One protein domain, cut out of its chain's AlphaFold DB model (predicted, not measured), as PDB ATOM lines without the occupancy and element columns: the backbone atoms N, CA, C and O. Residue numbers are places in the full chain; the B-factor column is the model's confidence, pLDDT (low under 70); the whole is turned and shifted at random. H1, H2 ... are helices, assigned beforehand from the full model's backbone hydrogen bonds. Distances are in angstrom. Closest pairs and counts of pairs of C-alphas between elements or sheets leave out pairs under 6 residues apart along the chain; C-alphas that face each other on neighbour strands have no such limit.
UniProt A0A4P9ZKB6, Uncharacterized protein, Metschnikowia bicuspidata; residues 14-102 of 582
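AT A GLANCE: This is residues 14 to 102 of the 582 residues of an uncharacterized protein of Metschnikowia bicuspidata (UniProt A0A4P9ZKB6). Helix H2 runs through the middle of a small helical body, with H1 packed on one side of it and H4 crossing it on the other side; H1 and H4 are apart. H3 stands at one end of this stack, beside the first residues of H1 and near the first residue of H4, while the last 18 printed residues, 85 to 102, make a loop with no named element at the other end. The printed part has 89 residues with four named helices, H1, H2, H3 and H4 in that order along the chain, and no named strand; its class is all helix. It is compact, with a radius of gyration of the C-alphas of 12.2 A, and rounded, spanning 34 by 27 by 23 A.

IN THESE COORDINATES: H2, residues 38 to 52, is 21.5 A long from first to last C-alpha and runs from C-alpha 38 at (9.366, 26.010, 109.131) to C-alpha 52 at (14.222, 15.279, 91.104). H1, residues 14 to 28, also has 15 residues and is 21.3 A long; it begins with C-alpha 14 at (10.401, 7.895, 96.225). H4, residues 72 to 84, is 19.3 A long and ends with C-alpha 84 at (11.508, 34.115, 93.469). H3, residues 55 to 64, is the shortest at 14.6 A.

HOW THE PARTS SIT: H2 is the hub, touching the three other helices. H2 and H4 touch about perpendicular, at 89 degrees, and their closest C-alphas, those of Arg 43 and Ser 78, are 5.2 A apart. H1 and H2 touch at a steep tilt of 56 degrees, opposite ways, with the C-alphas of Cys 21 and Cys 48 closest at 5.9 A. H1 and H4 are apart. H1 touches H3 with residues 14 to 18 alone, about perpendicular at 77 degrees; the closest C-alphas are those of Asp 14 and Ala 57, 4.1 A apart. H2 and H3 only just touch, and only at the corner by their link, with 3 pairs of C-alphas within 8 A; H2 does so with residues 49 to 50 alone, and the C-alphas of Leu 49 and Ile 58 are closest at 6.4 A. H3 and H4 are close but not clearly touching, with the C-alphas of Ile 62 and Glu 72 closest at 6.9 A. The helix packing is mostly crossed: the touching pairs H1 and H2, H1 and H3, and H2 and H4 are not at a shallow tilt. In H1, H2 and H3 every O i to N i+4 pair is within hydrogen-bond range; in H4 it is 8 of 9.

THE WHOLE: The two C-alphas farthest apart, those of Asn 67 and Thr 92, are 33.9 A from each other. The printed part has no cut. The link from H2 to H3 is tight, those from H1 to H2 and from H3 to H4 are short, and no link is long. The mean pLDDT of the printed part is 74.7, with values under 70 at residues 27 to 38, of which 27 to 28 belong to H1 and 38 to H2, and at residues 84 to 98, of which 84 belongs to H4.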
ATOM      1  N   ASP A  14      11.079   6.717  95.680       87.94
ATOM      2  CA  ASP A  14      10.401   7.895  96.225       87.94
ATOM      3  C   ASP A  14      10.952   8.284  97.601       87.94
ATOM      4  O   ASP A  14      11.462   9.392  97.762       87.94
ATOM      5  N   GLU A  15      10.965   7.355  98.559       87.44
ATOM      6  CA  GLU A  15      11.511   7.595  99.901       87.44
ATOM      7  C   GLU A  15      12.996   7.980  99.869       87.44
ATOM      8  O   GLU A  15      13.456   8.846 100.619       87.44
ATOM      9  N   LEU A  16      13.775   7.352  98.982       88.94
ATOM     10  CA  LEU A  16      15.200   7.640  98.840       88.94
ATOM     11  C   LEU A  16      15.459   9.038  98.281       88.94
ATOM     12  O   LEU A  16      16.429   9.681  98.689       88.94
ATOM     13  N   ILE A  17      14.610   9.522  97.376       88.12
ATOM     14  CA  ILE A  17      14.691  10.884  96.841       88.12
ATOM     15  C   ILE A  17      14.423  11.896  97.958       88.12
ATOM     16  O   ILE A  17      15.255  12.779  98.176       88.12
ATOM     17  N   VAL A  18      13.349  11.704  98.732       87.19
ATOM     18  CA  VAL A  18      13.031  12.528  99.912       87.19
ATOM     19  C   VAL A  18      14.208  12.539 100.888       87.19
ATOM     20  O   VAL A  18      14.715  13.597 101.260       87.19
ATOM     21  N   ARG A  19      14.738  11.361 101.230       86.00
ATOM     22  CA  ARG A  19      15.882  11.230 102.140       86.00
ATOM     23  C   ARG A  19      17.144  11.914 101.620       86.00
ATOM     24  O   ARG A  19      17.887  12.503 102.399       86.00
ATOM     25  N   THR A  20      17.404  11.831 100.315       87.06
ATOM     26  CA  THR A  20      18.553  12.500  99.688       87.06
ATOM     27  C   THR A  20      18.439  14.010  99.833       87.06
ATOM     28  O   THR A  20      19.425  14.650 100.192       87.06
ATOM     29  N   CYS A  21      17.246  14.565  99.607       86.25
ATOM     30  CA  CYS A  21      16.992  15.988  99.793       86.25
ATOM     31  C   CYS A  21      17.237  16.426 101.238       86.25
ATOM     32  O   CYS A  21      17.988  17.375 101.446       86.25
ATOM     33  N   VAL A  22      16.724  15.686 102.226       83.75
ATOM     34  CA  VAL A  22      16.976  15.963 103.654       83.75
ATOM     35  C   VAL A  22      18.477  15.968 103.961       83.75
ATOM     36  O   VAL A  22      19.001  16.967 104.442       83.75
ATOM     37  N   THR A  23      19.207  14.906 103.602       81.56
ATOM     38  CA  THR A  23      20.650  14.801 103.895       81.56
ATOM     39  C   THR A  23      21.486  15.874 103.191       81.56
ATOM     40  O   THR A  23      22.515  16.308 103.710       81.56
ATOM     41  N   MET A  24      21.093  16.282 101.984       79.81
ATOM     42  CA  MET A  24      21.792  17.341 101.259       79.81
ATOM     43  C   MET A  24      21.502  18.722 101.849       79.81
ATOM     44  O   MET A  24      22.418  19.537 101.931       79.81
ATOM     45  N   LEU A  25      20.265  18.970 102.283       76.94
ATOM     46  CA  LEU A  25      19.869  20.221 102.921       76.94
ATOM     47  C   LEU A  25      20.491  20.372 104.311       76.94
ATOM     48  O   LEU A  25      21.019  21.438 104.588       76.94
ATOM     49  N   GLU A  26      20.566  19.309 105.119       71.62
ATOM     50  CA  GLU A  26      21.278  19.306 106.416       71.62
ATOM     51  C   GLU A  26      22.765  19.681 106.290       71.62
ATOM     52  O   GLU A  26      23.364  20.228 107.213       71.62
ATOM     53  N   ARG A  27      23.389  19.371 105.146       69.06
ATOM     54  CA  ARG A  27      24.788  19.732 104.862       69.06
ATOM     55  C   ARG A  27      24.942  21.141 104.302       69.06
ATOM     56  O   ARG A  27      26.011  21.725 104.446       69.06
ATOM     57  N   ALA A  28      23.926  21.634 103.598       63.53
ATOM     58  CA  ALA A  28      23.946  22.930 102.927       63.53
ATOM     59  C   ALA A  28      23.450  24.068 103.831       63.53
ATOM     60  O   ALA A  28      23.898  25.198 103.680       63.53
ATOM     61  N   ALA A  29      22.556  23.772 104.771       56.53
ATOM     62  CA  ALA A  29      22.018  24.702 105.744       56.53
ATOM     63  C   ALA A  29      22.027  24.034 107.124       56.53
ATOM     64  O   ALA A  29      21.472  22.952 107.302       56.53
ATOM     65  N   THR A  30      22.629  24.687 108.118       49.31
ATOM     66  CA  THR A  30      22.434  24.342 109.529       49.31
ATOM     67  C   THR A  30      20.991  24.662 109.913       49.31
ATOM     68  O   THR A  30      20.704  25.722 110.463       49.31
ATOM     69  N   LEU A  31      20.049  23.795 109.573       45.34
ATOM     70  CA  LEU A  31      18.679  23.895 110.052       45.34
ATOM     71  C   LEU A  31      18.481  22.824 111.108       45.34
ATOM     72  O   LEU A  31      18.827  21.679 110.865       45.34
ATOM     73  N   PHE A  32      18.004  23.266 112.272       45.28
ATOM     74  CA  PHE A  32      17.233  22.568 113.310       45.28
ATOM     75  C   PHE A  32      17.620  23.125 114.688       45.28
ATOM     76  O   PHE A  32      18.207  22.435 115.515       45.28
ATOM     77  N   ASN A  33      17.250  24.381 114.954       37.28
ATOM     78  CA  ASN A  33      16.804  24.727 116.301       37.28
ATOM     79  C   ASN A  33      15.289  24.946 116.206       37.28
ATOM     80  O   ASN A  33      14.822  25.681 115.339       37.28
ATOM     81  N   ALA A  34      14.529  24.191 116.993       40.69
ATOM     82  CA  ALA A  34      13.155  23.772 116.699       40.69
ATOM     83  C   ALA A  34      12.061  24.855 116.831       40.69
ATOM     84  O   ALA A  34      10.889  24.518 116.967       40.69
ATOM     85  N   THR A  35      12.403  26.142 116.810       45.00
ATOM     86  CA  THR A  35      11.468  27.207 117.211       45.00
ATOM     87  C   THR A  35      11.328  28.360 116.223       45.00
ATOM     88  O   THR A  35      10.411  29.158 116.383       45.00
ATOM     89  N   THR A  36      12.155  28.455 115.178       48.59
ATOM     90  CA  THR A  36      12.126  29.618 114.276       48.59
ATOM     91  C   THR A  36      12.276  29.203 112.807       48.59
ATOM     92  O   THR A  36      13.366  28.865 112.356       48.59
ATOM     93  N   ASP A  37      11.149  29.250 112.090       58.88
ATOM     94  CA  ASP A  37      10.940  29.183 110.630       58.88
ATOM     95  C   ASP A  37      10.910  27.832 109.880       58.88
ATOM     96  O   ASP A  37      11.811  27.442 109.137       58.88
ATOM     97  N   GLN A  38       9.742  27.178 109.946       65.12
ATOM     98  CA  GLN A  38       9.366  26.010 109.131       65.12
ATOM     99  C   GLN A  38       9.181  26.337 107.631       65.12
ATOM    100  O   GLN A  38       9.351  25.464 106.777       65.12
ATOM    101  N   ALA A  39       8.869  27.591 107.280       71.56
ATOM    102  CA  ALA A  39       8.538  27.984 105.908       71.56
ATOM    103  C   ALA A  39       9.748  27.948 104.956       71.56
ATOM    104  O   ALA A  39       9.633  27.465 103.829       71.56
ATOM    105  N   ALA A  40      10.925  28.412 105.389       72.56
ATOM    106  CA  ALA A  40      12.140  28.402 104.564       72.56
ATOM    107  C   ALA A  40      12.663  26.973 104.307       72.56
ATOM    108  O   ALA A  40      13.133  26.653 103.206       72.56
ATOM    109  N   ALA A  41      12.519  26.089 105.300       72.25
ATOM    110  CA  ALA A  41      12.846  24.673 105.181       72.25
ATOM    111  C   ALA A  41      11.927  23.968 104.170       72.25
ATOM    112  O   ALA A  41      12.417  23.277 103.273       72.25
ATOM    113  N   LEU A  42      10.614  24.216 104.248       80.25
ATOM    114  CA  LEU A  42       9.638  23.666 103.304       80.25
ATOM    115  C   LEU A  42       9.910  24.133 101.865       80.25
ATOM    116  O   LEU A  42       9.881  23.322 100.945       80.25
ATOM    117  N   ARG A  43      10.265  25.408 101.664       83.44
ATOM    118  CA  ARG A  43      10.649  25.963 100.349       83.44
ATOM    119  C   ARG A  43      11.900  25.303  99.760       83.44
ATOM    120  O   ARG A  43      11.931  24.975  98.571       83.44
ATOM    121  N   SER A  44      12.925  25.085 100.583       81.94
ATOM    122  CA  SER A  44      14.173  24.426 100.162       81.94
ATOM    123  C   SER A  44      13.934  22.954  99.813       81.94
ATOM    124  O   SER A  44      14.429  22.456  98.799       81.94
ATOM    125  N   MET A  45      13.105  22.271 100.608       85.25
ATOM    126  CA  MET A  45      12.688  20.893 100.357       85.25
ATOM    127  C   MET A  45      11.851  20.774  99.079       85.25
ATOM    128  O   MET A  45      12.139  19.921  98.239       85.25
ATOM    129  N   ALA A  46      10.882  21.671  98.882       87.19
ATOM    130  CA  ALA A  46      10.048  21.706  97.687       87.19
ATOM    131  C   ALA A  46      10.884  21.934  96.421       87.19
ATOM    132  O   ALA A  46      10.714  21.234  95.426       87.19
ATOM    133  N   THR A  47      11.867  22.837  96.484       86.69
ATOM    134  CA  THR A  47      12.809  23.065  95.378       86.69
ATOM    135  C   THR A  47      13.624  21.807  95.066       86.69
ATOM    136  O   THR A  47      13.759  21.432  93.903       86.69
ATOM    137  N   CYS A  48      14.128  21.115  96.091       86.56
ATOM    138  CA  CYS A  48      14.904  19.890  95.915       86.56
ATOM    139  C   CYS A  48      14.088  18.745  95.287       86.56
ATOM    140  O   CYS A  48      14.568  18.086  94.359       86.56
ATOM    141  N   LEU A  49      12.853  18.531  95.754       88.31
ATOM    142  CA  LEU A  49      11.957  17.490  95.241       88.31
ATOM    143  C   LEU A  49      11.493  17.785  93.811       88.31
ATOM    144  O   LEU A  49      11.562  16.914  92.950       88.31
ATOM    145  N   MET A  50      11.128  19.029  93.502       87.38
ATOM    146  CA  MET A  50      10.751  19.410  92.133       87.38
ATOM    147  C   MET A  50      11.917  19.231  91.146       87.38
ATOM    148  O   MET A  50      11.722  18.875  89.982       87.38
ATOM    149  N   MET A  51      13.162  19.393  91.607       84.81
ATOM    150  CA  MET A  51      14.357  19.135  90.796       84.81
ATOM    151  C   MET A  51      14.628  17.645  90.537       84.81
ATOM    152  O   MET A  51      15.352  17.331  89.585       84.81
ATOM    153  N   SER A  52      14.064  16.722  91.327       82.00
ATOM    154  CA  SER A  52      14.222  15.279  91.104       82.00
ATOM    155  C   SER A  52      13.375  14.753  89.941       82.00
ATOM    156  O   SER A  52      13.657  13.657  89.456       82.00
ATOM    157  N   ARG A  53      12.364  15.518  89.488       80.94
ATOM    158  CA  ARG A  53      11.405  15.140  88.428       80.94
ATOM    159  C   ARG A  53      10.725  13.788  88.690       80.94
ATOM    160  O   ARG A  53      10.593  12.967  87.783       80.94
ATOM    161  N   TYR A  54      10.383  13.519  89.948       82.94
ATOM    162  CA  TYR A  54       9.726  12.277  90.355       82.94
ATOM    163  C   TYR A  54       8.520  12.606  91.228       82.94
ATOM    164  O   TYR A  54       8.661  12.747  92.439       82.94
ATOM    165  N   ASP A  55       7.352  12.720  90.601       83.88
ATOM    166  CA  ASP A  55       6.130  13.224  91.244       83.88
ATOM    167  C   ASP A  55       5.728  12.379  92.456       83.88
ATOM    168  O   ASP A  55       5.418  12.905  93.517       83.88
ATOM    169  N   ARG A  56       5.927  11.058  92.380       87.06
ATOM    170  CA  ARG A  56       5.669  10.149  93.505       87.06
ATOM    171  C   ARG A  56       6.499  10.468  94.759       87.06
ATOM    172  O   ARG A  56       6.058  10.174  95.857       87.06
ATOM    173  N   ALA A  57       7.692  11.066  94.637       85.75
ATOM    174  CA  ALA A  57       8.450  11.501  95.820       85.75
ATOM    175  C   ALA A  57       7.799  12.703  96.519       85.75
ATOM    176  O   ALA A  57       7.971  12.861  97.727       85.75
ATOM    177  N   ILE A  58       7.071  13.539  95.774       87.25
ATOM    178  CA  ILE A  58       6.299  14.658  96.320       87.25
ATOM    179  C   ILE A  58       5.111  14.101  97.103       87.25
ATOM    180  O   ILE A  58       4.943  14.467  98.264       87.25
ATOM    181  N   ASP A  59       4.381  13.141  96.529       87.38
ATOM    182  CA  ASP A  59       3.273  12.459  97.209       87.38
ATOM    183  C   ASP A  59       3.736  11.814  98.520       87.38
ATOM    184  O   ASP A  59       3.146  12.042  99.576       87.38
ATOM    185  N   THR A  60       4.842  11.062  98.479       86.88
ATOM    186  CA  THR A  60       5.426  10.422  99.665       86.88
ATOM    187  C   THR A  60       5.838  11.457 100.714       86.88
ATOM    188  O   THR A  60       5.629  11.246 101.908       86.88
ATOM    189  N   PHE A  61       6.387  12.605 100.305       85.94
ATOM    190  CA  PHE A  61       6.714  13.688 101.234       85.94
ATOM    191  C   PHE A  61       5.463  14.297 101.881       85.94
ATOM    192  O   PHE A  61       5.438  14.464 103.098       85.94
ATOM    193  N   ILE A  62       4.417  14.581 101.103       86.19
ATOM    194  CA  ILE A  62       3.150  15.120 101.615       86.19
ATOM    195  C   ILE A  62       2.509  14.131 102.599       86.19
ATOM    196  O   ILE A  62       2.103  14.529 103.689       86.19
ATOM    197  N   GLN A  63       2.502  12.835 102.273       86.31
ATOM    198  CA  GLN A  63       1.980  11.781 103.150       86.31
ATOM    199  C   GLN A  63       2.743  11.682 104.477       86.31
ATOM    200  O   GLN A  63       2.119  11.578 105.532       86.31
ATOM    201  N   LEU A  64       4.080  11.768 104.456       82.56
ATOM    202  CA  LEU A  64       4.901  11.766 105.677       82.56
ATOM    203  C   LEU A  64       4.590  12.954 106.603       82.56
ATOM    204  O   LEU A  64       4.779  12.851 107.815       82.56
ATOM    205  N   TRP A  65       4.103  14.064 106.046       80.06
ATOM    206  CA  TRP A  65       3.764  15.293 106.769       80.06
ATOM    207  C   TRP A  65       2.252  15.525 106.911       80.06
ATOM    208  O   TRP A  65       1.836  16.607 107.330       80.06
ATOM    209  N   ALA A  66       1.422  14.511 106.644       78.19
ATOM    210  CA  ALA A  66      -0.035  14.620 106.735       78.19
ATOM    211  C   ALA A  66      -0.513  15.040 108.141       78.19
ATOM    212  O   ALA A  66      -1.428  15.850 108.270       78.19
ATOM    213  N   ASN A  67       0.175  14.586 109.197       79.19
ATOM    214  CA  ASN A  67      -0.115  14.968 110.588       79.19
ATOM    215  C   ASN A  67       0.094  16.467 110.881       79.19
ATOM    216  O   ASN A  67      -0.385  16.962 111.897       79.19
ATOM    217  N   TYR A  68       0.787  17.195 110.001       75.25
ATOM    218  CA  TYR A  68       1.044  18.632 110.114       75.25
ATOM    219  C   TYR A  68       0.176  19.471 109.160       75.25
ATOM    220  O   TYR A  68       0.470  20.643 108.942       75.25
ATOM    221  N   SER A  69      -0.905  18.899 108.609       78.12
ATOM    222  CA  SER A  69      -1.847  19.591 107.707       78.12
ATOM    223  C   SER A  69      -1.204  20.143 106.423       78.12
ATOM    224  O   SER A  69      -1.635  21.166 105.890       78.12
ATOM    225  N   LEU A  70      -0.154  19.487 105.916       80.06
ATOM    226  CA  LEU A  70       0.467  19.856 104.644       80.06
ATOM    227  C   LEU A  70      -0.373  19.318 103.474       80.06
ATOM    228  O   LEU A  70      -0.509  18.107 103.317       80.06
ATOM    229  N   THR A  71      -0.908  20.212 102.642       84.75
ATOM    230  CA  THR A  71      -1.626  19.870 101.404       84.75
ATOM    231  C   THR A  71      -0.748  20.081 100.170       84.75
ATOM    232  O   THR A  71       0.248  20.812 100.207       84.75
ATOM    233  N   GLU A  72      -1.126  19.465  99.049       85.00
ATOM    234  CA  GLU A  72      -0.443  19.642  97.761       85.00
ATOM    235  C   GLU A  72      -0.419  21.116  97.320       85.00
ATOM    236  O   GLU A  72       0.613  21.629  96.886       85.00
ATOM    237  N   GLU A  73      -1.517  21.844  97.538       85.62
ATOM    238  CA  GLU A  73      -1.605  23.277  97.243       85.62
ATOM    239  C   GLU A  73      -0.596  24.098  98.054       85.62
ATOM    240  O   GLU A  73       0.101  24.954  97.502       85.62
ATOM    241  N   HIS A  74      -0.450  23.801  99.350       82.31
ATOM    242  CA  HIS A  74       0.519  24.471 100.220       82.31
ATOM    243  C   HIS A  74       1.963  24.179  99.784       82.31
ATOM    244  O   HIS A  74       2.828  25.063  99.835       82.31
ATOM    245  N   PHE A  75       2.231  22.955  99.320       85.81
ATOM    246  CA  PHE A  75       3.534  22.558  98.795       85.81
ATOM    247  C   PHE A  75       3.878  23.309  97.498       85.81
ATOM    248  O   PHE A  75       4.961  23.891  97.386       85.81
ATOM    249  N   ILE A  76       2.943  23.376  96.545       86.25
ATOM    250  CA  ILE A  76       3.124  24.084  95.268       86.25
ATOM    251  C   ILE A  76       3.260  25.597  95.490       86.25
ATOM    252  O   ILE A  76       4.119  26.234  94.875       86.25
ATOM    253  N   ALA A  77       2.459  26.184  96.383       85.19
ATOM    254  CA  ALA A  77       2.578  27.593  96.755       85.19
ATOM    255  C   ALA A  77       3.958  27.899  97.361       85.19
ATOM    256  O   ALA A  77       4.600  28.888  96.993       85.19
ATOM    257  N   SER A  78       4.460  27.007  98.221       82.12
ATOM    258  CA  SER A  78       5.806  27.109  98.792       82.12
ATOM    259  C   SER A  78       6.890  27.013  97.716       82.12
ATOM    260  O   SER A  78       7.839  27.793  97.743       82.12
ATOM    261  N   TYR A  79       6.745  26.127  96.728       85.56
ATOM    262  CA  TYR A  79       7.676  26.032  95.603       85.56
ATOM    263  C   TYR A  79       7.705  27.309  94.745       85.56
ATOM    264  O   TYR A  79       8.784  27.834  94.474       85.56
ATOM    265  N   LYS A  80       6.539  27.855  94.369       85.25
ATOM    266  CA  LYS A  80       6.447  29.098  93.577       85.25
ATOM    267  C   LYS A  80       7.108  30.277  94.299       85.25
ATOM    268  O   LYS A  80       7.914  30.987  93.709       85.25
ATOM    269  N   ASN A  81       6.853  30.419  95.598       80.75
ATOM    270  CA  ASN A  81       7.481  31.454  96.424       80.75
ATOM    271  C   ASN A  81       8.999  31.222  96.589       80.75
ATOM    272  O   ASN A  81       9.782  32.163  96.661       80.75
ATOM    273  N   ALA A  82       9.449  29.963  96.612       76.75
ATOM    274  CA  ALA A  82      10.874  29.646  96.650       76.75
ATOM    275  C   ALA A  82      11.602  30.152  95.400       76.75
ATOM    276  O   ALA A  82      12.661  30.755  95.545       76.75
ATOM    277  N   THR A  83      11.031  29.949  94.203       74.12
ATOM    278  CA  THR A  83      11.675  30.305  92.923       74.12
ATOM    279  C   THR A  83      12.000  31.791  92.768       74.12
ATOM    280  O   THR A  83      12.929  32.126  92.040       74.12
ATOM    281  N   GLU A  84      11.300  32.664  93.490       68.38
ATOM    282  CA  GLU A  84      11.508  34.115  93.469       68.38
ATOM    283  C   GLU A  84      12.674  34.567  94.377       68.38
ATOM    284  O   GLU A  84      13.303  35.590  94.119       68.38
ATOM    285  N   PHE A  85      13.031  33.773  95.401       66.94
ATOM    286  CA  PHE A  85      14.017  34.133  96.435       66.94
ATOM    287  C   PHE A  85      15.083  33.046  96.687       66.94
ATOM    288  O   PHE A  85      15.511  32.838  97.829       66.94
ATOM    289  N   LEU A  86      15.518  32.338  95.638       69.00
ATOM    290  CA  LEU A  86      16.550  31.299  95.747       69.00
ATOM    291  C   LEU A  86      17.936  31.895  96.009       69.00
ATOM    292  O   LEU A  86      18.398  32.793  95.307       69.00
ATOM    293  N   VAL A  87      18.636  31.326  96.987       67.56
ATOM    294  CA  VAL A  87      20.029  31.658  97.290       67.56
ATOM    295  C   VAL A  87      20.914  30.447  97.003       67.56
ATOM    296  O   VAL A  87      20.634  29.333  97.443       67.56
ATOM    297  N   THR A  88      22.002  30.660  96.265       64.44
ATOM    298  CA  THR A  88      22.981  29.617  95.905       64.44
ATOM    299  C   THR A  88      24.122  29.483  96.916       64.44
ATOM    300  O   THR A  88      24.824  28.475  96.903       64.44
ATOM    301  N   ASN A  89      24.298  30.470  97.806       58.22
ATOM    302  CA  ASN A  89      25.369  30.518  98.800       58.22
ATOM    303  C   ASN A  89      24.801  30.731 100.217       58.22
ATOM    304  O   ASN A  89      24.426  31.839 100.595       58.22
ATOM    305  N   ALA A  90      24.698  29.650 100.994       55.47
ATOM    306  CA  ALA A  90      24.062  29.654 102.318       55.47
ATOM    307  C   ALA A  90      24.952  30.224 103.441       55.47
ATOM    308  O   ALA A  90      24.473  30.452 104.545       55.47
ATOM    309  N   THR A  91      26.242  30.462 103.183       54.91
ATOM    310  CA  THR A  91      27.210  30.927 104.193       54.91
ATOM    311  C   THR A  91      27.159  32.433 104.462       54.91
ATOM    312  O   THR A  91      27.697  32.877 105.471       54.91
ATOM    313  N   THR A  92      26.525  33.226 103.590       46.50
ATOM    314  CA  THR A  92      26.558  34.703 103.632       46.50
ATOM    315  C   THR A  92      25.196  35.365 103.833       46.50
ATOM    316  O   THR A  92      25.129  36.584 103.973       46.50
ATOM    317  N   HIS A  93      24.100  34.603 103.832       48.19
ATOM    318  CA  HIS A  93      22.740  35.142 103.889       48.19
ATOM    319  C   HIS A  93      21.968  34.603 105.098       48.19
ATOM    320  O   HIS A  93      22.176  33.454 105.487       48.19
ATOM    321  N   PRO A  94      21.084  35.416 105.707       51.88
ATOM    322  CA  PRO A  94      20.363  35.011 106.902       51.88
ATOM    323  C   PRO A  94      19.470  33.794 106.625       51.88
ATOM    324  O   PRO A  94      18.954  33.621 105.519       51.88
ATOM    325  N   MET A  95      19.274  32.995 107.676       53.75
ATOM    326  CA  MET A  95      18.610  31.680 107.772       53.75
ATOM    327  C   MET A  95      17.174  31.589 107.192       53.75
ATOM    328  O   MET A  95      16.572  30.522 107.195       53.75
ATOM    329  N   TYR A  96      16.635  32.688 106.655       57.84
ATOM    330  CA  TYR A  96      15.247  32.864 106.213       57.84
ATOM    331  C   TYR A  96      15.005  32.621 104.711       57.84
ATOM    332  O   TYR A  96      13.863  32.691 104.259       57.84
ATOM    333  N   ARG A  97      16.049  32.370 103.902       64.56
ATOM    334  CA  ARG A  97      15.919  32.189 102.439       64.56
ATOM    335  C   ARG A  97      16.089  30.734 102.008       64.56
ATOM    336  O   ARG A  97      16.851  29.981 102.605       64.56
ATOM    337  N   ALA A  98      15.382  30.355 100.943       68.75
ATOM    338  CA  ALA A  98      15.441  29.005 100.397       68.75
ATOM    339  C   ALA A  98      16.793  28.744  99.715       68.75
ATOM    340  O   ALA A  98      17.264  29.557  98.914       68.75
ATOM    341  N   VAL A  99      17.410  27.601 100.019       74.19
ATOM    342  CA  VAL A  99      18.733  27.232  99.496       74.19
ATOM    343  C   VAL A  99      18.586  26.372  98.246       74.19
ATOM    344  O   VAL A  99      17.926  25.331  98.270       74.19
ATOM    345  N   GLN A 100      19.245  26.773  97.159       75.44
ATOM    346  CA  GLN A 100      19.286  26.000  95.920       75.44
ATOM    347  C   GLN A 100      20.567  25.167  95.825       75.44
ATOM    348  O   GLN A 100      21.678  25.693  95.756       75.44
ATOM    349  N   ILE A 101      20.411  23.844  95.737       78.81
ATOM    350  CA  ILE A 101      21.523  22.922  95.488       78.81
ATOM    351  C   ILE A 101      21.773  22.839  93.971       78.81
ATOM    352  O   ILE A 101      20.823  22.624  93.211       78.81
ATOM    353  N   PRO A 102      23.029  22.937  93.491       83.25
ATOM    354  CA  PRO A 102      23.334  22.818  92.067       83.25
ATOM    355  C   PRO A 102      22.795  21.515  91.457       83.25
ATOM    356  O   PRO A 102      23.012  20.426  91.988       83.25
TER     357      PRO A 102